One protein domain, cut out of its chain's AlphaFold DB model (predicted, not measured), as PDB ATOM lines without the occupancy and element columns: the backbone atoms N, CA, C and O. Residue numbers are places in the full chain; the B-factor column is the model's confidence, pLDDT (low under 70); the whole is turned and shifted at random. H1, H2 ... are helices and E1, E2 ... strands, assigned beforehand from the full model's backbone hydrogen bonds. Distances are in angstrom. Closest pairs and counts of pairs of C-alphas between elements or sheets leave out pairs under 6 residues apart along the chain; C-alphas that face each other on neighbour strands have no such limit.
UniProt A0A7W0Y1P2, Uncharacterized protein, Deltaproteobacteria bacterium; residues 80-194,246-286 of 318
ATOM      1  N   PRO A  80     -28.771   9.788 109.632       85.62
ATOM      2  CA  PRO A  80     -28.206  10.467 110.800       85.62
ATOM      3  C   PRO A  80     -27.052  11.420 110.456       85.62
ATOM      4  O   PRO A  80     -26.948  12.474 111.069       85.62
ATOM      5  N   ALA A  81     -26.236  11.083 109.449       85.38
ATOM      6  CA  ALA A  81     -25.090  11.888 109.010       85.38
ATOM      7  C   ALA A  81     -25.478  13.251 108.407       85.38
ATOM      8  O   ALA A  81     -24.643  14.139 108.309       85.38
ATOM      9  N   VAL A  82     -26.735  13.407 107.986       86.94
ATOM     10  CA  VAL A  82     -27.259  14.630 107.354       86.94
ATOM     11  C   VAL A  82     -27.755  15.657 108.372       86.94
ATOM     12  O   VAL A  82     -28.000  16.811 108.023       86.94
ATOM     13  N   ARG A  83     -27.918  15.241 109.628       81.38
ATOM     14  CA  ARG A  83     -28.445  16.092 110.697       81.38
ATOM     15  C   ARG A  83     -27.430  17.171 111.097       81.38
ATOM     16  O   ARG A  83     -26.380  17.336 110.473       81.38
ATOM     17  N   GLU A  84     -27.792  17.952 112.108       79.81
ATOM     18  CA  GLU A  84     -26.941  18.986 112.700       79.81
ATOM     19  C   GLU A  84     -25.497  18.505 112.936       79.81
ATOM     20  O   GLU A  84     -25.290  17.345 113.309       79.81
ATOM     21  N   PRO A  85     -24.493  19.381 112.745       87.62
ATOM     22  CA  PRO A  85     -24.616  20.827 112.495       87.62
ATOM     23  C   PRO A  85     -24.731  21.216 111.008       87.62
ATOM     24  O   PRO A  85     -25.398  22.193 110.672       87.62
ATOM     25  N   LEU A  86     -24.139  20.440 110.092       91.25
ATOM     26  CA  LEU A  86     -24.066  20.811 108.670       91.25
ATOM     27  C   LEU A  86     -25.421  20.845 107.970       91.25
ATOM     28  O   LEU A  86     -25.593  21.635 107.046       91.25
ATOM     29  N   GLY A  87     -26.374  20.015 108.403       90.06
ATOM     30  CA  GLY A  87     -27.739  20.054 107.881       90.06
ATOM     31  C   GLY A  87     -28.378  21.433 108.039       90.06
ATOM     32  O   GLY A  87     -28.868  21.983 107.058       90.06
ATOM     33  N   GLU A  88     -28.300  22.019 109.239       91.75
ATOM     34  CA  GLU A  88     -28.866  23.347 109.513       91.75
ATOM     35  C   GLU A  88     -28.132  24.457 108.759       91.75
ATOM     36  O   GLU A  88     -28.774  25.343 108.198       91.75
ATOM     37  N   ILE A  89     -26.795  24.412 108.728       92.88
ATOM     38  CA  ILE A  89     -25.979  25.421 108.035       92.88
ATOM     39  C   ILE A  89     -26.281  25.411 106.541       92.88
ATOM     40  O   ILE A  89     -26.530  26.461 105.952       92.88
ATOM     41  N   PHE A  90     -26.273  24.226 105.929       93.38
ATOM     42  CA  PHE A  90     -26.552  24.106 104.509       93.38
ATOM     43  C   PHE A  90     -27.990  24.505 104.198       93.38
ATOM     44  O   PHE A  90     -28.194  25.237 103.244       93.38
ATOM     45  N   GLU A  91     -28.980  24.082 104.990       92.75
ATOM     46  CA  GLU A  91     -30.375  24.497 104.790       92.75
ATOM     47  C   GLU A  91     -30.522  26.025 104.840       92.75
ATOM     48  O   GLU A  91     -31.239  26.604 104.025       92.75
ATOM     49  N   ALA A  92     -29.810  26.686 105.757       93.56
ATOM     50  CA  ALA A  92     -29.857  28.134 105.911       93.56
ATOM     51  C   ALA A  92     -29.147  28.912 104.789       93.56
ATOM     52  O   ALA A  92     -29.483  30.075 104.586       93.56
ATOM     53  N   LEU A  93     -28.189  28.289 104.094       94.12
ATOM     54  CA  LEU A  93     -27.366  28.895 103.036       94.12
ATOM     55  C   LEU A  93     -27.550  28.219 101.668       94.12
ATOM     56  O   LEU A  93     -26.713  28.373 100.777       94.12
ATOM     57  N   ALA A  94     -28.584  27.390 101.501       93.31
ATOM     58  CA  ALA A  94     -28.680  26.490 100.353       93.31
ATOM     59  C   ALA A  94     -28.738  27.262  99.027       93.31
ATOM     60  O   ALA A  94     -28.133  26.846  98.034       93.31
ATOM     61  N   GLU A  95     -29.448  28.392  99.012       93.00
ATOM     62  CA  GLU A  95     -29.588  29.252  97.839       93.00
ATOM     63  C   GLU A  95     -28.265  29.947  97.500       93.00
ATOM     64  O   GLU A  95     -27.809  29.885  96.356       93.00
ATOM     65  N   GLU A  96     -27.600  30.529  98.498       92.94
ATOM     66  CA  GLU A  96     -26.326  31.226  98.350       92.94
ATOM     67  C   GLU A  96     -25.215  30.266  97.904       92.94
ATOM     68  O   GLU A  96     -24.492  30.564  96.952       92.94
ATOM     69  N   ILE A  97     -25.128  29.077  98.515       93.31
ATOM     70  CA  ILE A  97     -24.187  28.020  98.116       93.31
ATOM     71  C   ILE A  97     -24.475  27.557  96.685       93.31
ATOM     72  O   ILE A  97     -23.544  27.374  95.898       93.31
ATOM     73  N   THR A  98     -25.749  27.387  96.315       92.12
ATOM     74  CA  THR A  98     -26.125  27.039  94.933       92.12
ATOM     75  C   THR A  98     -25.680  28.123  93.955       92.12
ATOM     76  O   THR A  98     -25.157  27.794  92.894       92.12
ATOM     77  N   GLY A  99     -25.814  29.401  94.319       90.19
ATOM     78  CA  GLY A  99     -25.394  30.536  93.496       90.19
ATOM     79  C   GLY A  99     -23.882  30.641  93.261       90.19
ATOM     80  O   GLY A  99     -23.460  31.292  92.306       90.19
ATOM     81  N   MET A 100     -23.054  29.995  94.089       88.19
ATOM     82  CA  MET A 100     -21.596  29.944  93.905       88.19
ATOM     83  C   MET A 100     -21.145  28.871  92.912       88.19
ATOM     84  O   MET A 100     -20.018  28.920  92.414       88.19
ATOM     85  N   VAL A 101     -21.993  27.880  92.642       86.00
ATOM     86  CA  VAL A 101     -21.681  26.773  91.738       86.00
ATOM     87  C   VAL A 101     -22.303  27.047  90.372       86.00
ATOM     88  O   VAL A 101     -23.444  27.485  90.266       86.00
ATOM     89  N   SER A 102     -21.566  26.762  89.294       83.94
ATOM     90  CA  SER A 102     -22.117  26.827  87.937       83.94
ATOM     91  C   SER A 102     -23.380  25.971  87.826       83.94
ATOM     92  O   SER A 102     -23.357  24.785  88.162       83.94
ATOM     93  N   SER A 103     -24.462  26.552  87.308       85.56
ATOM     94  CA  SER A 103     -25.695  25.810  87.050       85.56
ATOM     95  C   SER A 103     -25.433  24.621  86.115       85.56
ATOM     96  O   SER A 103     -24.634  24.747  85.177       85.56
ATOM     97  N   PRO A 104     -26.088  23.465  86.337       88.50
ATOM     98  CA  PRO A 104     -25.940  22.324  85.445       88.50
ATOM     99  C   PRO A 104     -26.459  22.678  84.048       88.50
ATOM    100  O   PRO A 104     -27.438  23.410  83.898       88.50
ATOM    101  N   SER A 105     -25.815  22.137  83.011       92.38
ATOM    102  CA  SER A 105     -26.361  22.228  81.656       92.38
ATOM    103  C   SER A 105     -27.685  21.470  81.594       92.38
ATOM    104  O   SER A 105     -27.780  20.337  82.065       92.38
ATOM    105  N   LEU A 106     -28.699  22.100  81.006       95.06
ATOM    106  CA  LEU A 106     -30.038  21.529  80.888       95.06
ATOM    107  C   LEU A 106     -30.196  20.636  79.649       95.06
ATOM    108  O   LEU A 106     -31.232  20.009  79.499       95.06
ATOM    109  N   GLY A 107     -29.188  20.553  78.774       94.62
ATOM    110  CA  GLY A 107     -29.307  19.901  77.465       94.62
ATOM    111  C   GLY A 107     -29.837  20.849  76.382       94.62
ATOM    112  O   GLY A 107     -29.718  22.070  76.498       94.62
ATOM    113  N   VAL A 108     -30.378  20.282  75.304       96.44
ATOM    114  CA  VAL A 108     -30.933  21.011  74.148       96.44
ATOM    115  C   VAL A 108     -32.369  20.569  73.854       96.44
ATOM    116  O   VAL A 108     -32.837  19.581  74.408       96.44
ATOM    117  N   ASP A 109     -33.074  21.319  73.001       95.69
ATOM    118  CA  ASP A 109     -34.424  20.983  72.517       95.69
ATOM    119  C   ASP A 109     -35.450  20.730  73.637       95.69
ATOM    120  O   ASP A 109     -36.266  19.810  73.579       95.69
ATOM    121  N   LEU A 110     -35.398  21.576  74.672       97.00
ATOM    122  CA  LEU A 110     -36.242  21.460  75.858       97.00
ATOM    123  C   LEU A 110     -37.718  21.656  75.524       97.00
ATOM    124  O   LEU A 110     -38.123  22.682  74.973       97.00
ATOM    125  N   GLN A 111     -38.532  20.697  75.944       97.25
ATOM    126  CA  GLN A 111     -39.980  20.726  75.804       97.25
ATOM    127  C   GLN A 111     -40.632  20.460  77.163       97.25
ATOM    128  O   GLN A 111     -40.189  19.556  77.873       97.25
ATOM    129  N   PRO A 112     -41.680  21.209  77.552       97.12
ATOM    130  CA  PRO A 112     -42.453  20.887  78.747       97.12
ATOM    131  C   PRO A 112     -42.991  19.458  78.668       97.12
ATOM    132  O   PRO A 112     -43.434  19.033  77.597       97.12
ATOM    133  N   VAL A 113     -43.014  18.729  79.788       94.81
ATOM    134  CA  VAL A 113     -43.479  17.326  79.838       94.81
ATOM    135  C   VAL A 113     -44.863  17.143  79.201       94.81
ATOM    136  O   VAL A 113     -45.091  16.164  78.495       94.81
ATOM    137  N   GLN A 114     -45.764  18.115  79.360       92.81
ATOM    138  CA  GLN A 114     -47.114  18.076  78.790       92.81
ATOM    139  C   GLN A 114     -47.114  18.095  77.251       92.81
ATOM    140  O   GLN A 114     -48.035  17.574  76.630       92.81
ATOM    141  N   SER A 115     -46.085  18.680  76.631       94.94
ATOM    142  CA  SER A 115     -45.957  18.792  75.170       94.94
ATOM    143  C   SER A 115     -45.338  17.551  74.518       94.94
ATOM    144  O   SER A 115     -45.409  17.406  73.303       94.94
ATOM    145  N   VAL A 116     -44.751  16.643  75.308       92.94
ATOM    146  CA  VAL A 116     -44.095  15.416  74.815       92.94
ATOM    147  C   VAL A 116     -45.113  14.365  74.356       92.94
ATOM    148  O   VAL A 116     -44.791  13.502  73.546       92.94
ATOM    149  N   GLY A 117     -46.352  14.431  74.857       89.75
ATOM    150  CA  GLY A 117     -47.418  13.480  74.519       89.75
ATOM    151  C   GLY A 117     -47.355  12.147  75.277       89.75
ATOM    152  O   GLY A 117     -48.173  11.267  75.016       89.75
ATOM    153  N   ASP A 118     -46.436  11.992  76.238       92.50
ATOM    154  CA  ASP A 118     -46.385  10.830  77.130       92.50
ATOM    155  C   ASP A 118     -47.289  11.052  78.363       92.50
ATOM    156  O   ASP A 118     -46.922  11.687  79.360       92.50
ATOM    157  N   ALA A 119     -48.508  10.507  78.293       93.19
ATOM    158  CA  ALA A 119     -49.488  10.584  79.376       93.19
ATOM    159  C   ALA A 119     -49.017   9.872  80.656       93.19
ATOM    160  O   ALA A 119     -49.367  10.293  81.762       93.19
ATOM    161  N   ARG A 120     -48.206   8.815  80.524       94.44
ATOM    162  CA  ARG A 120     -47.648   8.095  81.670       94.44
ATOM    163  C   ARG A 120     -46.686   8.995  82.434       94.44
ATOM    164  O   ARG A 120     -46.778   9.057  83.658       94.44
ATOM    165  N   LEU A 121     -45.805   9.707  81.732       94.31
ATOM    166  CA  LEU A 121     -44.839  10.607  82.364       94.31
ATOM    167  C   LEU A 121     -45.543  11.691  83.190       94.31
ATOM    168  O   LEU A 121     -45.196  11.911  84.349       94.31
ATOM    169  N   THR A 122     -46.588  12.298  82.621       94.81
ATOM    170  CA  THR A 122     -47.399  13.323  83.299       94.81
ATOM    171  C   THR A 122     -48.126  12.756  84.522       94.81
ATOM    172  O   THR A 122     -48.166  13.394  85.574       94.81
ATOM    173  N   LYS A 123     -48.667  11.536  84.417       95.56
ATOM    174  CA  LYS A 123     -49.335  10.854  85.532       95.56
ATOM    175  C   LYS A 123     -48.368  10.559  86.681       95.56
ATOM    176  O   LYS A 123     -48.673  10.888  87.823       95.56
ATOM    177  N   ILE A 124     -47.211   9.964  86.385       96.06
ATOM    178  CA  ILE A 124     -46.198   9.645  87.402       96.06
ATOM    179  C   ILE A 124     -45.708  10.931  88.068       96.06
ATOM    180  O   ILE A 124     -45.666  10.997  89.292       96.06
ATOM    181  N   ALA A 125     -45.395  11.962  87.281       95.81
ATOM    182  CA  ALA A 125     -45.004  13.267  87.797       95.81
ATOM    183  C   ALA A 125     -46.022  13.825  88.802       95.81
ATOM    184  O   ALA A 125     -45.640  14.193  89.908       95.81
ATOM    185  N   ALA A 126     -47.315  13.822  88.458       95.81
ATOM    186  CA  ALA A 126     -48.371  14.314  89.341       95.81
ATOM    187  C   ALA A 126     -48.488  13.497  90.642       95.81
ATOM    188  O   ALA A 126     -48.607  14.073  91.724       95.81
ATOM    189  N   GLU A 127     -48.415  12.165  90.558       95.75
ATOM    190  CA  GLU A 127     -48.446  11.285  91.735       95.75
ATOM    191  C   GLU A 127     -47.253  11.538  92.670       95.75
ATOM    192  O   GLU A 127     -47.423  11.638  93.886       95.75
ATOM    193  N   ILE A 128     -46.044  11.683  92.117       96.94
ATOM    194  CA  ILE A 128     -44.839  11.923  92.919       96.94
ATOM    195  C   ILE A 128     -44.794  13.368  93.446       96.94
ATOM    196  O   ILE A 128     -44.374  13.582  94.583       96.94
ATOM    197  N   SER A 129     -45.306  14.352  92.700       96.44
ATOM    198  CA  SER A 129     -45.512  15.725  93.192       96.44
ATOM    199  C   SER A 129     -46.429  15.745  94.408       96.44
ATOM    200  O   SER A 129     -46.112  16.400  95.399       96.44
ATOM    201  N   ALA A 130     -47.530  14.986  94.370       96.50
ATOM    202  CA  ALA A 130     -48.444  14.857  95.501       96.50
ATOM    203  C   ALA A 130     -47.774  14.173  96.704       96.50
ATOM    204  O   ALA A 130     -47.894  14.663  97.826       96.50
ATOM    205  N   LEU A 131     -47.017  13.093  96.472       96.38
ATOM    206  CA  LEU A 131     -46.264  12.398  97.521       96.38
ATOM    207  C   LEU A 131     -45.271  13.334  98.226       96.38
ATOM    208  O   LEU A 131     -45.221  13.362  99.452       96.38
ATOM    209  N   TYR A 132     -44.483  14.106  97.476       96.88
ATOM    210  CA  TYR A 132     -43.454  14.978  98.054       96.88
ATOM    211  C   TYR A 132     -43.946  16.374  98.428       96.88
ATOM    212  O   TYR A 132     -43.184  17.104  99.060       96.88
ATOM    213  N   GLN A 133     -45.193  16.718  98.087       95.62
ATOM    214  CA  GLN A 133     -45.792  18.045  98.268       95.62
ATOM    215  C   GLN A 133     -44.969  19.147  97.591       95.62
ATOM    216  O   GLN A 133     -44.681  20.193  98.174       95.62
ATOM    217  N   LEU A 134     -44.566  18.893  96.345       95.44
ATOM    218  CA  LEU A 134     -43.745  19.807  95.562       95.44
ATOM    219  C   LEU A 134     -44.387  20.153  94.225       95.44
ATOM    220  O   LEU A 134     -44.832  19.276  93.483       95.44
ATOM    221  N   ASP A 135     -44.314  21.439  93.903       95.12
ATOM    222  CA  ASP A 135     -44.471  21.943  92.547       95.12
ATOM    223  C   ASP A 135     -43.080  22.095  91.912       95.12
ATOM    224  O   ASP A 135     -42.177  22.697  92.510       95.12
ATOM    225  N   VAL A 136     -42.891  21.462  90.757       96.81
ATOM    226  CA  VAL A 136     -41.612  21.372  90.044       96.81
ATOM    227  C   VAL A 136     -41.894  21.518  88.561       96.81
ATOM    228  O   VAL A 136     -42.742  20.818  88.012       96.81
ATOM    229  N   ASP A 137     -41.138  22.379  87.893       97.25
ATOM    230  CA  ASP A 137     -41.228  22.506  86.449       97.25
ATOM    231  C   ASP A 137     -40.517  21.346  85.763       97.25
ATOM    232  O   ASP A 137     -39.351  21.057  86.038       97.25
ATOM    233  N   LEU A 138     -41.228  20.674  84.861       97.62
ATOM    234  CA  LEU A 138     -40.761  19.440  84.244       97.62
ATOM    235  C   LEU A 138     -40.564  19.612  82.747       97.62
ATOM    236  O   LEU A 138     -41.494  19.974  82.019       97.62
ATOM    237  N   PHE A 139     -39.368  19.270  82.283       98.12
ATOM    238  CA  PHE A 139     -39.011  19.296  80.873       98.12
ATOM    239  C   PHE A 139     -38.386  17.974  80.442       98.12
ATOM    240  O   PHE A 139     -37.813  17.234  81.242       98.12
ATOM    241  N   VAL A 140     -38.467  17.708  79.146       98.12
ATOM    242  CA  VAL A 140     -37.699  16.674  78.463       98.12
ATOM    243  C   VAL A 140     -36.812  17.365  77.440       98.12
ATOM    244  O   VAL A 140     -37.275  18.243  76.715       98.12
ATOM    245  N   GLY A 141     -35.543  16.985  77.402       97.38
ATOM    246  CA  GLY A 141     -34.554  17.517  76.475       97.38
ATOM    247  C   GLY A 141     -33.676  16.419  75.902       97.38
ATOM    248  O   GLY A 141     -33.727  15.266  76.327       97.38
ATOM    249  N   ASP A 142     -32.838  16.789  74.949       97.00
ATOM    250  CA  ASP A 142     -31.830  15.913  74.373       97.00
ATOM    251  C   ASP A 142     -30.445  16.252  74.945       97.00
ATOM    252  O   ASP A 142     -30.115  17.416  75.187       97.00
ATOM    253  N   LYS A 143     -29.601  15.231  75.136       94.81
ATOM    254  CA  LYS A 143     -28.219  15.368  75.633       94.81
ATOM    255  C   LYS A 143     -28.141  16.027  77.013       94.81
ATOM    256  O   LYS A 143     -27.237  16.826  77.268       94.81
ATOM    257  N   VAL A 144     -29.063  15.683  77.909       95.88
ATOM    258  CA  VAL A 144     -29.032  16.165  79.295       95.88
ATOM    259  C   VAL A 144     -27.896  15.440  80.034       95.88
ATOM    260  O   VAL A 144     -27.902  14.205  80.109       95.88
ATOM    261  N   PRO A 145     -26.882  16.151  80.565       91.12
ATOM    262  CA  PRO A 145     -25.781  15.515  81.285       91.12
ATOM    263  C   PRO A 145     -26.277  14.706  82.484       91.12
ATOM    264  O   PRO A 145     -27.140  15.155  83.230       91.12
ATOM    265  N   GLY A 146     -25.734  13.500  82.667       89.69
ATOM    266  CA  GLY A 146     -26.157  12.610  83.757       89.69
ATOM    267  C   GLY A 146     -27.592  12.083  83.622       89.69
ATOM    268  O   GLY A 146     -28.116  11.533  84.584       89.69
ATOM    269  N   LEU A 147     -28.217  12.232  82.446       94.88
ATOM    270  CA  LEU A 147     -29.601  11.862  82.119       94.88
ATOM    271  C   LEU A 147     -30.687  12.707  82.797       94.88
ATOM    272  O   LEU A 147     -31.821  12.707  82.331       94.88
ATOM    273  N   ALA A 148     -30.375  13.433  83.868       95.56
ATOM    274  CA  ALA A 148     -31.317  14.331  84.515       95.56
ATOM    275  C   ALA A 148     -30.603  15.558  85.087       95.56
ATOM    276  O   ALA A 148     -29.669  15.423  85.875       95.56
ATOM    277  N   ALA A 149     -31.087  16.752  84.746       96.19
ATOM    278  CA  ALA A 149     -30.678  18.001  85.376       96.19
ATOM    279  C   ALA A 149     -31.740  18.414  86.403       96.19
ATOM    280  O   ALA A 149     -32.929  18.454  86.098       96.19
ATOM    281  N   VAL A 150     -31.310  18.705  87.630       96.88
ATOM    282  CA  VAL A 150     -32.194  18.941  88.783       96.88
ATOM    283  C   VAL A 150     -31.756  20.208  89.500       96.88
ATOM    284  O   VAL A 150     -30.601  20.291  89.919       96.88
ATOM    285  N   THR A 151     -32.651  21.173  89.682       96.06
ATOM    286  CA  THR A 151     -32.355  22.405  90.426       96.06
ATOM    287  C   THR A 151     -33.406  22.649  91.497       96.06
ATOM    288  O   THR A 151     -34.594  22.437  91.269       96.06
ATOM    289  N   ALA A 152     -32.966  23.096  92.673       95.81
ATOM    290  CA  ALA A 152     -33.850  23.581  93.734       95.81
ATOM    291  C   ALA A 152     -33.968  25.115  93.712       95.81
ATOM    292  O   ALA A 152     -35.038  25.646  94.002       95.81
ATOM    293  N   TYR A 153     -32.887  25.798  93.314       93.62
ATOM    294  CA  TYR A 153     -32.759  27.254  93.253       93.62
ATOM    295  C   TYR A 153     -32.217  27.712  91.889       93.62
ATOM    296  O   TYR A 153     -31.479  26.959  91.247       93.62
ATOM    297  N   PRO A 154     -32.570  28.931  91.431       89.50
ATOM    298  CA  PRO A 154     -33.614  29.799  91.999       89.50
ATOM    299  C   PRO A 154     -35.031  29.261  91.728       89.50
ATOM    300  O   PRO A 154     -36.011  29.749  92.282       89.50
ATOM    301  N   ARG A 155     -35.147  28.245  90.865       92.62
ATOM    302  CA  ARG A 155     -36.404  27.599  90.490       92.62
ATOM    303  C   ARG A 155     -36.279  26.088  90.642       92.62
ATOM    304  O   ARG A 155     -35.224  25.512  90.362       92.62
ATOM    305  N   ARG A 156     -37.376  25.459  91.058       96.75
ATOM    306  CA  ARG A 156     -37.499  24.005  91.163       96.75
ATOM    307  C   ARG A 156     -37.738  23.426  89.776       96.75
ATOM    308  O   ARG A 156     -38.825  23.576  89.231       96.75
ATOM    309  N   LEU A 157     -36.718  22.795  89.207       96.75
ATOM    310  CA  LEU A 157     -36.728  22.297  87.833       96.75
ATOM    311  C   LEU A 157     -36.205  20.864  87.798       96.75
ATOM    312  O   LEU A 157     -35.206  20.541  88.447       96.75
ATOM    313  N   LEU A 158     -36.838  20.031  86.979       97.88
ATOM    314  CA  LEU A 158     -36.317  18.736  86.569       97.88
ATOM    315  C   LEU A 158     -36.378  18.636  85.045       97.88
ATOM    316  O   LEU A 158     -37.450  18.703  84.444       97.88
ATOM    317  N   VAL A 159     -35.218  18.447  84.425       98.06
ATOM    318  CA  VAL A 159     -35.094  18.166  82.995       98.06
ATOM    319  C   VAL A 159     -34.626  16.732  82.823       98.06
ATOM    320  O   VAL A 159     -33.574  16.362  83.340       98.06
ATOM    321  N   LEU A 160     -35.404  15.930  82.103       97.81
ATOM    322  CA  LEU A 160     -35.091  14.538  81.796       97.81
ATOM    323  C   LEU A 160     -34.495  14.423  80.397       97.81
ATOM    324  O   LEU A 160     -35.004  15.029  79.455       97.81
ATOM    325  N   ASP A 161     -33.461  13.605  80.237       97.19
ATOM    326  CA  ASP A 161     -33.010  13.203  78.911       97.19
ATOM    327  C   ASP A 161     -34.081  12.349  78.227       97.19
ATOM    328  O   ASP A 161     -34.649  11.435  78.831       97.19
ATOM    329  N   ARG A 162     -34.327  12.607  76.943       96.12
ATOM    330  CA  ARG A 162     -35.322  11.893  76.135       96.12
ATOM    331  C   ARG A 162     -35.100  10.380  76.126       96.12
ATOM    332  O   ARG A 162     -36.068   9.629  76.019       96.12
ATOM    333  N   SER A 163     -33.860   9.909  76.282       94.31
ATOM    334  CA  SER A 163     -33.573   8.471  76.364       94.31
ATOM    335  C   SER A 163     -34.217   7.779  77.569       94.31
ATOM    336  O   SER A 163     -34.395   6.565  77.540       94.31
ATOM    337  N   LEU A 164     -34.622   8.518  78.603       94.44
ATOM    338  CA  LEU A 164     -35.311   7.958  79.765       94.44
ATOM    339  C   LEU A 164     -36.782   7.634  79.498       94.44
ATOM    340  O   LEU A 164     -37.390   6.899  80.270       94.44
ATOM    341  N   LEU A 165     -37.371   8.129  78.407       93.50
ATOM    342  CA  LEU A 165     -38.777   7.855  78.091       93.50
ATOM    343  C   LEU A 165     -39.039   6.376  77.787       93.50
ATOM    344  O   LEU A 165     -40.169   5.912  77.915       93.50
ATOM    345  N   THR A 166     -38.005   5.613  77.426       92.50
ATOM    346  CA  THR A 166     -38.113   4.165  77.206       92.50
ATOM    347  C   THR A 166     -38.032   3.349  78.496       92.50
ATOM    348  O   THR A 166     -38.244   2.140  78.459       92.50
ATOM    349  N   GLU A 167     -37.713   3.972  79.634       93.44
ATOM    350  CA  GLU A 167     -37.628   3.279  80.921       93.44
ATOM    351  C   GLU A 167     -39.021   2.872  81.436       93.44
ATOM    352  O   GLU A 167     -40.019   3.539  81.134       93.44
ATOM    353  N   PRO A 168     -39.129   1.788  82.226       93.44
ATOM    354  CA  PRO A 168     -40.392   1.343  82.802       93.44
ATOM    355  C   PRO A 168     -40.893   2.290  83.901       93.44
ATOM    356  O   PRO A 168     -40.141   3.067  84.488       93.44
ATOM    357  N   ASP A 169     -42.177   2.185  84.238       95.06
ATOM    358  CA  ASP A 169     -42.857   3.071  85.194       95.06
ATOM    359  C   ASP A 169     -42.163   3.131  86.555       95.06
ATOM    360  O   ASP A 169     -42.022   4.204  87.133       95.06
ATOM    361  N   LEU A 170     -41.706   1.984  87.067       94.56
ATOM    362  CA  LEU A 170     -41.020   1.902  88.359       94.56
ATOM    363  C   LEU A 170     -39.672   2.634  88.339       94.56
ATOM    364  O   LEU A 170     -39.310   3.285  89.316       94.56
ATOM    365  N   ALA A 171     -38.956   2.581  87.216       95.00
ATOM    366  CA  ALA A 171     -37.702   3.300  87.030       95.00
ATOM    367  C   ALA A 171     -37.939   4.820  86.959       95.00
ATOM    368  O   ALA A 171     -37.256   5.591  87.633       95.00
ATOM    369  N   LEU A 172     -38.974   5.257  86.234       96.44
ATOM    370  CA  LEU A 172     -39.370   6.668  86.209       96.44
ATOM    371  C   LEU A 172     -39.822   7.164  87.589       96.44
ATOM    372  O   LEU A 172     -39.394   8.232  88.019       96.44
ATOM    373  N   ARG A 173     -40.626   6.383  88.324       97.50
ATOM    374  CA  ARG A 173     -41.020   6.699  89.710       97.50
ATOM    375  C   ARG A 173     -39.806   6.891  90.610       97.50
ATOM    376  O   ARG A 173     -39.770   7.862  91.364       97.50
ATOM    377  N   PHE A 174     -38.806   6.009  90.500       97.75
ATOM    378  CA  PHE A 174     -37.555   6.164  91.238       97.75
ATOM    379  C   PHE A 174     -36.883   7.492  90.899       97.75
ATOM    380  O   PHE A 174     -36.494   8.229  91.800       97.75
ATOM    381  N   LEU A 175     -36.768   7.816  89.611       97.69
ATOM    382  CA  LEU A 175     -36.110   9.037  89.162       97.69
ATOM    383  C   LEU A 175     -36.802  10.301  89.684       97.69
ATOM    384  O   LEU A 175     -36.129  11.197  90.195       97.69
ATOM    385  N   PHE A 176     -38.133  10.360  89.597       98.12
ATOM    386  CA  PHE A 176     -38.897  11.478  90.147       98.12
ATOM    387  C   PHE A 176     -38.732  11.574  91.662       98.12
ATOM    388  O   PHE A 176     -38.439  12.656  92.156       98.12
ATOM    389  N   GLY A 177     -38.842  10.465  92.404       98.12
ATOM    390  CA  GLY A 177     -38.645  10.477  93.857       98.12
ATOM    391  C   GLY A 177     -37.232  10.901  94.260       98.12
ATOM    392  O   GLY A 177     -37.055  11.665  95.207       98.12
ATOM    393  N   TYR A 178     -36.226  10.467  93.499       98.12
ATOM    394  CA  TYR A 178     -34.826  10.842  93.677       98.12
ATOM    395  C   TYR A 178     -34.602  12.345  93.489       98.12
ATOM    396  O   TYR A 178     -33.992  12.995  94.342       98.12
ATOM    397  N   ALA A 179     -35.134  12.906  92.402       98.25
ATOM    398  CA  ALA A 179     -35.034  14.330  92.117       98.25
ATOM    399  C   ALA A 179     -35.848  15.171  93.110       98.25
ATOM    400  O   ALA A 179     -35.350  16.170  93.627       98.25
ATOM    401  N   PHE A 180     -37.083  14.769  93.411       98.31
ATOM    402  CA  PHE A 180     -38.003  15.551  94.236       98.31
ATOM    403  C   PHE A 180     -37.571  15.575  95.694       98.31
ATOM    404  O   PHE A 180     -37.659  16.623  96.324       98.31
ATOM    405  N   GLU A 181     -37.018  14.484  96.224       97.75
ATOM    406  CA  GLU A 181     -36.425  14.503  97.561       97.75
ATOM    407  C   GLU A 181     -35.238  15.481  97.637       97.75
ATOM    408  O   GLU A 181     -35.140  16.267  98.581       97.75
ATOM    409  N   ALA A 182     -34.382  15.514  96.609       97.44
ATOM    410  CA  ALA A 182     -33.262  16.453  96.558       97.44
ATOM    411  C   ALA A 182     -33.707  17.917  96.398       97.44
ATOM    412  O   ALA A 182     -33.110  18.812  97.000       97.44
ATOM    413  N   ILE A 183     -34.767  18.168  95.622       97.81
ATOM    414  CA  ILE A 183     -35.392  19.493  95.503       97.81
ATOM    415  C   ILE A 183     -36.008  19.908  96.841       97.81
ATOM    416  O   ILE A 183     -35.779  21.027  97.295       97.81
ATOM    417  N   ARG A 184     -36.754  19.006  97.492       95.75
ATOM    418  CA  ARG A 184     -37.420  19.270  98.773       95.75
ATOM    419  C   ARG A 184     -36.421  19.636  99.856       95.75
ATOM    420  O   ARG A 184     -36.673  20.556 100.623       95.75
ATOM    421  N   GLY A 185     -35.301  18.921  99.920       93.62
ATOM    422  CA  GLY A 185     -34.233  19.206 100.872       93.62
ATOM    423  C   GLY A 185     -33.315  20.365 100.480       93.62
ATOM    424  O   GLY A 185     -32.378  20.646 101.219       93.62
ATOM    425  N   GLY A 186     -33.528  21.010  99.329       94.88
ATOM    426  CA  GLY A 186     -32.707  22.135  98.874       94.88
ATOM    427  C   GLY A 186     -31.286  21.761  98.437       94.88
ATOM    428  O   GLY A 186     -30.477  22.647  98.186       94.88
ATOM    429  N   TYR A 187     -30.963  20.471  98.313       95.19
ATOM    430  CA  TYR A 187     -29.607  19.982  98.039       95.19
ATOM    431  C   TYR A 187     -29.439  19.390  96.631       95.19
ATOM    432  O   TYR A 187     -28.468  18.682  96.360       95.19
ATOM    433  N   ALA A 188     -30.350  19.700  95.702       96.06
ATOM    434  CA  ALA A 188     -30.297  19.241  94.309       96.06
ATOM    435  C   ALA A 188     -28.954  19.527  93.606       96.06
ATOM    436  O   ALA A 188     -28.535  18.745  92.754       96.06
ATOM    437  N   LEU A 189     -28.236  20.587  94.004       94.88
ATOM    438  CA  LEU A 189     -26.905  20.902  93.472       94.88
ATOM    439  C   LEU A 189     -25.917  19.735  93.648       94.88
ATOM    440  O   LEU A 189     -25.093  19.489  92.769       94.88
ATOM    441  N   LEU A 190     -26.026  18.978  94.752       94.75
ATOM    442  CA  LEU A 190     -25.110  17.885  95.091       94.75
ATOM    443  C   LEU A 190     -25.142  16.759  94.056       94.75
ATOM    444  O   LEU A 190     -24.147  16.050  93.901       94.75
ATOM    445  N   LEU A 191     -26.261  16.610  93.340       94.06
ATOM    446  CA  LEU A 191     -26.435  15.586  92.312       94.06
ATOM    447  C   LEU A 191     -25.531  15.833  91.092       94.06
ATOM    448  O   LEU A 191     -25.161  14.884  90.407       94.06
ATOM    449  N   HIS A 192     -25.136  17.090  90.861       92.56
ATOM    450  CA  HIS A 192     -24.390  17.517  89.669       92.56
ATOM    451  C   HIS A 192     -22.912  17.782  89.931       92.56
ATOM    452  O   HIS A 192     -22.146  17.986  88.991       92.56
ATOM    453  N   LEU A 193     -22.487  17.792  91.197       91.88
ATOM    454  CA  LEU A 193     -21.108  18.125  91.537       91.88
ATOM    455  C   LEU A 193     -20.141  17.038  91.070       91.88
ATOM    456  O   LEU A 193     -20.238  15.878  91.475       91.88
ATOM    457  N   GLY A 194     -19.125  17.434  90.308       89.88
ATOM    458  CA  GLY A 194     -17.966  16.590  90.026       89.88
ATOM    459  C   GLY A 194     -17.076  16.383  91.258       89.88
ATOM    460  O   GLY A 194     -17.190  17.076  92.268       89.88
ATOM    461  N   ASP A 246     -17.684  15.168 104.339       92.19
ATOM    462  CA  ASP A 246     -17.689  14.110 103.323       92.19
ATOM    463  C   ASP A 246     -18.803  13.087 103.609       92.19
ATOM    464  O   ASP A 246     -19.570  12.712 102.707       92.19
ATOM    465  N   ALA A 247     -18.940  12.674 104.874       91.81
ATOM    466  CA  ALA A 247     -20.038  11.820 105.319       91.81
ATOM    467  C   ALA A 247     -21.398  12.514 105.173       91.81
ATOM    468  O   ALA A 247     -22.362  11.870 104.754       91.81
ATOM    469  N   TRP A 248     -21.473  13.819 105.446       94.31
ATOM    470  CA  TRP A 248     -22.696  14.602 105.265       94.31
ATOM    471  C   TRP A 248     -23.146  14.650 103.795       94.31
ATOM    472  O   TRP A 248     -24.292  14.297 103.502       94.31
ATOM    473  N   ILE A 249     -22.252  14.974 102.843       94.31
ATOM    474  CA  ILE A 249     -22.580  14.966 101.400       94.31
ATOM    475  C   ILE A 249     -23.042  13.569 100.974       94.31
ATOM    476  O   ILE A 249     -24.056  13.416 100.290       94.31
ATOM    477  N   SER A 250     -22.314  12.533 101.395       92.38
ATOM    478  CA  SER A 250     -22.656  11.144 101.077       92.38
ATOM    479  C   SER A 250     -24.029  10.758 101.636       92.38
ATOM    480  O   SER A 250     -24.817  10.104 100.948       92.38
ATOM    481  N   GLY A 251     -24.345  11.208 102.852       93.62
ATOM    482  CA  GLY A 251     -25.643  11.028 103.488       93.62
ATOM    483  C   GLY A 251     -26.772  11.756 102.756       93.62
ATOM    484  O   GLY A 251     -27.848  11.182 102.593       93.62
ATOM    485  N   MET A 252     -26.545  12.975 102.254       94.38
ATOM    486  CA  MET A 252     -27.538  13.718 101.460       94.38
ATOM    487  C   MET A 252     -27.862  12.986 100.152       94.38
ATOM    488  O   MET A 252     -29.026  12.769  99.807       94.38
ATOM    489  N   LEU A 253     -26.827  12.517  99.449       94.56
ATOM    490  CA  LEU A 253     -26.993  11.719  98.232       94.56
ATOM    491  C   LEU A 253     -27.700  10.385  98.508       94.56
ATOM    492  O   LEU A 253     -28.460   9.900  97.666       94.56
ATOM    493  N   ALA A 254     -27.477   9.791  99.682       94.50
ATOM    494  CA  ALA A 254     -28.213   8.616 100.127       94.50
ATOM    495  C   ALA A 254     -29.700   8.933 100.365       94.50
ATOM    496  O   ALA A 254     -30.548   8.169  99.910       94.50
ATOM    497  N   CYS A 255     -30.034  10.078 100.973       95.81
ATOM    498  CA  CYS A 255     -31.425  10.511 101.171       95.81
ATOM    499  C   CYS A 255     -32.190  10.599  99.844       95.81
ATOM    500  O   CYS A 255     -33.295  10.070  99.752       95.81
ATOM    501  N   ALA A 256     -31.580  11.158  98.792       96.94
ATOM    502  CA  ALA A 256     -32.193  11.185  97.462       96.94
ATOM    503  C   ALA A 256     -32.493   9.768  96.935       96.94
ATOM    504  O   ALA A 256     -33.603   9.486  96.490       96.94
ATOM    505  N   LYS A 257     -31.543   8.828  97.038       96.94
ATOM    506  CA  LYS A 257     -31.755   7.433  96.593       96.94
ATOM    507  C   LYS A 257     -32.849   6.735  97.393       96.94
ATOM    508  O   LYS A 257     -33.659   6.012  96.816       96.94
ATOM    509  N   ARG A 258     -32.900   6.971  98.707       97.38
ATOM    510  CA  ARG A 258     -33.981   6.485  99.573       97.38
ATOM    511  C   ARG A 258     -35.326   7.055  99.142       97.38
ATOM    512  O   ARG A 258     -36.282   6.297  99.066       97.38
ATOM    513  N   GLY A 259     -35.386   8.344  98.803       97.19
ATOM    514  CA  GLY A 259     -36.583   8.979  98.253       97.19
ATOM    515  C   GLY A 259     -37.053   8.306  96.962       97.19
ATOM    516  O   GLY A 259     -38.201   7.881  96.862       97.19
ATOM    517  N   GLY A 260     -36.139   8.081  96.017       97.38
ATOM    518  CA  GLY A 260     -36.445   7.316  94.807       97.38
ATOM    519  C   GLY A 260     -37.003   5.921  95.108       97.38
ATOM    520  O   GLY A 260     -38.031   5.536  94.556       97.38
ATOM    521  N   LEU A 261     -36.380   5.183  96.033       96.81
ATOM    522  CA  LEU A 261     -36.854   3.854  96.429       96.81
ATOM    523  C   LEU A 261     -38.256   3.894  97.053       96.81
ATOM    524  O   LEU A 261     -39.078   3.034  96.762       96.81
ATOM    525  N   VAL A 262     -38.546   4.893  97.887       95.88
ATOM    526  CA  VAL A 262     -39.882   5.092  98.468       95.88
ATOM    527  C   VAL A 262     -40.930   5.351  97.385       95.88
ATOM    528  O   VAL A 262     -42.036   4.822  97.469       95.88
ATOM    529  N   ALA A 263     -40.586   6.142  96.369       95.94
ATOM    530  CA  ALA A 263     -41.489   6.490  95.277       95.94
ATOM    531  C   ALA A 263     -41.804   5.310  94.343       95.94
ATOM    532  O   ALA A 263     -42.927   5.208  93.840       95.94
ATOM    533  N   CYS A 264     -40.829   4.428  94.083       94.88
ATOM    534  CA  CYS A 264     -41.042   3.256  93.230       94.88
ATOM    535  C   CYS A 264     -41.528   2.014  93.985       94.88
ATOM    536  O   CYS A 264     -42.168   1.171  93.365       94.88
ATOM    537  N   ASP A 265     -41.223   1.888  95.280       92.94
ATOM    538  CA  ASP A 265     -41.454   0.682  96.093       92.94
ATOM    539  C   ASP A 265     -40.944  -0.614  95.432       92.94
ATOM    540  O   ASP A 265     -41.499  -1.706  95.589       92.94
ATOM    541  N   ASP A 266     -39.870  -0.493  94.652       91.75
ATOM    542  CA  ASP A 266     -39.257  -1.609  93.950       91.75
ATOM    543  C   ASP A 266     -37.737  -1.478  93.955       91.75
ATOM    544  O   ASP A 266     -37.148  -0.569  93.361       91.75
ATOM    545  N   PHE A 267     -37.101  -2.409  94.659       91.62
ATOM    546  CA  PHE A 267     -35.667  -2.371  94.878       91.62
ATOM    547  C   PHE A 267     -34.863  -2.691  93.611       91.62
ATOM    548  O   PHE A 267     -33.803  -2.101  93.407       91.62
ATOM    549  N   SER A 268     -35.375  -3.545  92.722       89.25
ATOM    550  CA  SER A 268     -34.716  -3.847  91.449       89.25
ATOM    551  C   SER A 268     -34.711  -2.622  90.535       89.25
ATOM    552  O   SER A 268     -33.661  -2.242  90.019       89.25
ATOM    553  N   ALA A 269     -35.858  -1.947  90.399       91.69
ATOM    554  CA  ALA A 269     -35.971  -0.714  89.625       91.69
ATOM    555  C   ALA A 269     -35.107   0.419  90.206       91.69
ATOM    556  O   ALA A 269     -34.496   1.181  89.455       91.69
ATOM    557  N   ALA A 270     -35.014   0.508  91.536       94.25
ATOM    558  CA  ALA A 270     -34.154   1.481  92.197       94.25
ATOM    559  C   ALA A 270     -32.673   1.247  91.871       94.25
ATOM    560  O   ALA A 270     -31.970   2.174  91.473       94.25
ATOM    561  N   ILE A 271     -32.197   0.007  91.993       91.06
ATOM    562  CA  ILE A 271     -30.801  -0.343  91.706       91.06
ATOM    563  C   ILE A 271     -30.465  -0.144  90.228       91.06
ATOM    564  O   ILE A 271     -29.422   0.439  89.924       91.06
ATOM    565  N   TRP A 272     -31.373  -0.536  89.330       89.81
ATOM    566  CA  TRP A 272     -31.274  -0.253  87.898       89.81
ATOM    567  C   TRP A 272     -31.031   1.235  87.633       89.81
ATOM    568  O   TRP A 272     -30.063   1.609  86.968       89.81
ATOM    569  N   MET A 273     -31.868   2.101  88.207       93.12
ATOM    570  CA  MET A 273     -31.756   3.537  87.984       93.12
ATOM    571  C   MET A 273     -30.527   4.162  88.635       93.12
ATOM    572  O   MET A 273     -29.928   5.055  88.038       93.12
ATOM    573  N   VAL A 274     -30.100   3.700  89.813       92.69
ATOM    574  CA  VAL A 274     -28.852   4.187  90.424       92.69
ATOM    575  C   VAL A 274     -27.650   3.866  89.533       92.69
ATOM    576  O   VAL A 274     -26.809   4.742  89.316       92.69
ATOM    577  N   ALA A 275     -27.576   2.652  88.987       88.88
ATOM    578  CA  ALA A 275     -26.526   2.265  88.048       88.88
ATOM    579  C   ALA A 275     -26.586   3.113  86.767       88.88
ATOM    580  O   ALA A 275     -25.581   3.692  86.345       88.88
ATOM    581  N   ARG A 276     -27.786   3.285  86.199       89.25
ATOM    582  CA  ARG A 276     -28.007   4.077  84.984       89.25
ATOM    583  C   ARG A 276     -27.583   5.541  85.144       89.25
ATOM    584  O   ARG A 276     -26.852   6.053  84.300       89.25
ATOM    585  N   LEU A 277     -27.982   6.189  86.240       90.19
ATOM    586  CA  LEU A 277     -27.603   7.570  86.575       90.19
ATOM    587  C   LEU A 277     -26.103   7.716  86.866       90.19
ATOM    588  O   LEU A 277     -25.528   8.777  86.642       90.19
ATOM    589  N   SER A 278     -25.449   6.643  87.317       86.50
ATOM    590  CA  SER A 278     -23.993   6.604  87.513       86.50
ATOM    591  C   SER A 278     -23.214   6.415  86.201       86.50
ATOM    592  O   SER A 278     -21.984   6.394  86.213       86.50
ATOM    593  N   GLY A 279     -23.910   6.300  85.062       84.19
ATOM    594  CA  GLY A 279     -23.314   6.127  83.739       84.19
ATOM    595  C   GLY A 279     -23.053   4.670  83.351       84.19
ATOM    596  O   GLY A 279     -22.437   4.425  82.310       84.19
ATOM    597  N   GLU A 280     -23.522   3.699  84.140       80.88
ATOM    598  CA  GLU A 280     -23.393   2.286  83.788       80.88
ATOM    599  C   GLU A 280     -24.263   1.945  82.565       80.88
ATOM    600  O   GLU A 280     -25.396   2.415  82.394       80.88
ATOM    601  N   ARG A 281     -23.706   1.118  81.672       69.12
ATOM    602  CA  ARG A 281     -24.392   0.597  80.484       69.12
ATOM    603  C   ARG A 281     -24.791  -0.847  80.741       69.12
ATOM    604  O   ARG A 281     -24.031  -1.767  80.453       69.12
ATOM    605  N   LEU A 282     -25.971  -1.025  81.312       66.75
ATOM    606  CA  LEU A 282     -26.531  -2.342  81.585       66.75
ATOM    607  C   LEU A 282     -27.217  -2.899  80.329       66.75
ATOM    608  O   LEU A 282     -27.797  -2.144  79.551       66.75
ATOM    609  N   ALA A 283     -27.127  -4.215  80.116       62.41
ATOM    610  CA  ALA A 283     -27.646  -4.860  78.908       62.41
ATOM    611  C   ALA A 283     -29.185  -4.950  78.882       62.41
ATOM    612  O   ALA A 283     -29.782  -4.811  77.818       62.41
ATOM    613  N   ASN A 284     -29.819  -5.190  80.035       64.00
ATOM    614  CA  ASN A 284     -31.273  -5.252  80.229       64.00
ATOM    615  C   ASN A 284     -31.619  -5.211  81.731       64.00
ATOM    616  O   ASN A 284     -30.741  -5.444  82.560       64.00
ATOM    617  N   HIS A 285     -32.887  -4.961  82.083       57.84
ATOM    618  CA  HIS A 285     -33.365  -4.882  83.479       57.84
ATOM    619  C   HIS A 285     -33.194  -6.176  84.294       57.84
ATOM    620  O   HIS A 285     -33.250  -6.120  85.520       57.84
ATOM    621  N   ASP A 286     -32.950  -7.310  83.629       54.88
ATOM    622  CA  ASP A 286     -32.684  -8.616  84.251       54.88
ATOM    623  C   ASP A 286     -31.187  -8.879  84.491       54.88
ATOM    624  O   ASP A 286     -30.815  -9.880  85.109       54.88
TER     625      ASP A 286
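AT A GLANCE: This is residues 80 to 194 and 246 to 286 of the 318 residues of an uncharacterized protein of Deltaproteobacteria bacterium (UniProt A0A7W0Y1P2). What shape do the atoms make? A small, strongly twisted sheet of four strands has H5 packed on one face, over E3 and E4, and no named helix on the other face. H7, the longest helix, crosses H5 on the side away from the sheet; H8 and H3 also pack on H5, while H1 and H2 stand at one end of the whole, near H7 and H6. What is it built of? The printed part has 156 residues, of the mixed class, with eight named helices and four named strands in the order H1 H2 E1 H3 E2 E3 E4 H4 H5 H6 H7 H8; the mixed sheet runs E1 E2 E4 E3. It is compact, with a radius of gyration of the C-alphas of 14.9 A and spans of 42 by 32 by 29 A.

HOW THE PARTS SIT: How is the sheet joined? E1, residues 108 to 112, is an edge strand, antiparallel to E2, residues 137 to 142, at 145 degrees, with N 111 and O 140 within hydrogen-bond range at 2.9 A. E2 is parallel to E4, residues 157 to 161, at 26 degrees, with N 139 and O 158 at 2.9 A. E4 and the other edge strand, E3, residues 148 to 151, form a hairpin, antiparallel at 171 degrees, with N 159 and O 149 at 2.8 A. Which helices are on it? H5, residues 169 to 184, makes two layers with the sheet, a helix on one face of it: its height over the sheet is 10.4 A, over E4 and E3, along the strands at 20 degrees to E3 on the local plane. H4, residues 162 to 166, is on the same face at a height of 8.7 A, only just over none of the strands, with 2 of its C-alphas falling on E3. H6, residues 188 to 191, stands only just at the sheet's level, at 3.8 A; its closest C-alpha pair with E3 is Ala 188 and Thr 151, 5.4 A. What touches H5? H5 and H7, residues 246 to 264, are the hubs, each touching three helices, and touch each other at a steep tilt of 43 degrees, opposite ways, closest at C-alphas Phe 174 and Gly 260, 3.9 A. H3, residues 119 to 132, touches H5 at a steep tilt of 41 degrees, the same way, closest at C-alphas Ile 124 and Arg 173, 6.4 A. H8, residues 267 to 277, touches residues 170 to 175 of H5 at a steep tilt of 68 degrees, only just short of about perpendicular, closest at C-alphas Ala 269 and Ala 171, 5.1 A. What of H1, H2 and the helix backbones? H1, residues 86 to 92, is close to but not clearly touching H7, with C-alphas Leu 86 and Trp 248 closest at 7.2 A; H2, residues 94 to 100, is likewise close to H6, with Thr 98 and Leu 189 at 6.4 A. Every O i to N i+4 pair is within hydrogen-bond range in H1, H2, H3, H5, H7 and H8; H4 has 0 of 1, with 1 of 2 O i to N i+3 pairs within range, and H6 is too short for an i+4 pair.

IN THESE COORDINATES: Where do the elements begin and end? C-alpha 86, first of H1, is at (-24.066, 20.811, 108.670), and C-alpha 277, last of H8, is at (-27.603, 7.570, 86.575). Which are long? From first to last C-alpha H7 measures 27.7 A, H5 21.8 A, H3 20.1 A, E2 16.7 A and H8 15.3 A.

THE WHOLE: How far does it reach? The two C-alphas farthest apart, those of Pro 85 and Gly 117, are 44.9 A apart. Is the printed part unbroken? Residues 195 to 245 are not printed, and C-alphas 194 and 246 are 13.5 A apart across this cut, in the link from H6 to H7; of the links printed whole, none is long. Where is confidence low? The mean pLDDT of the printed part is 92.6, and residues 281 to 286 are under 70.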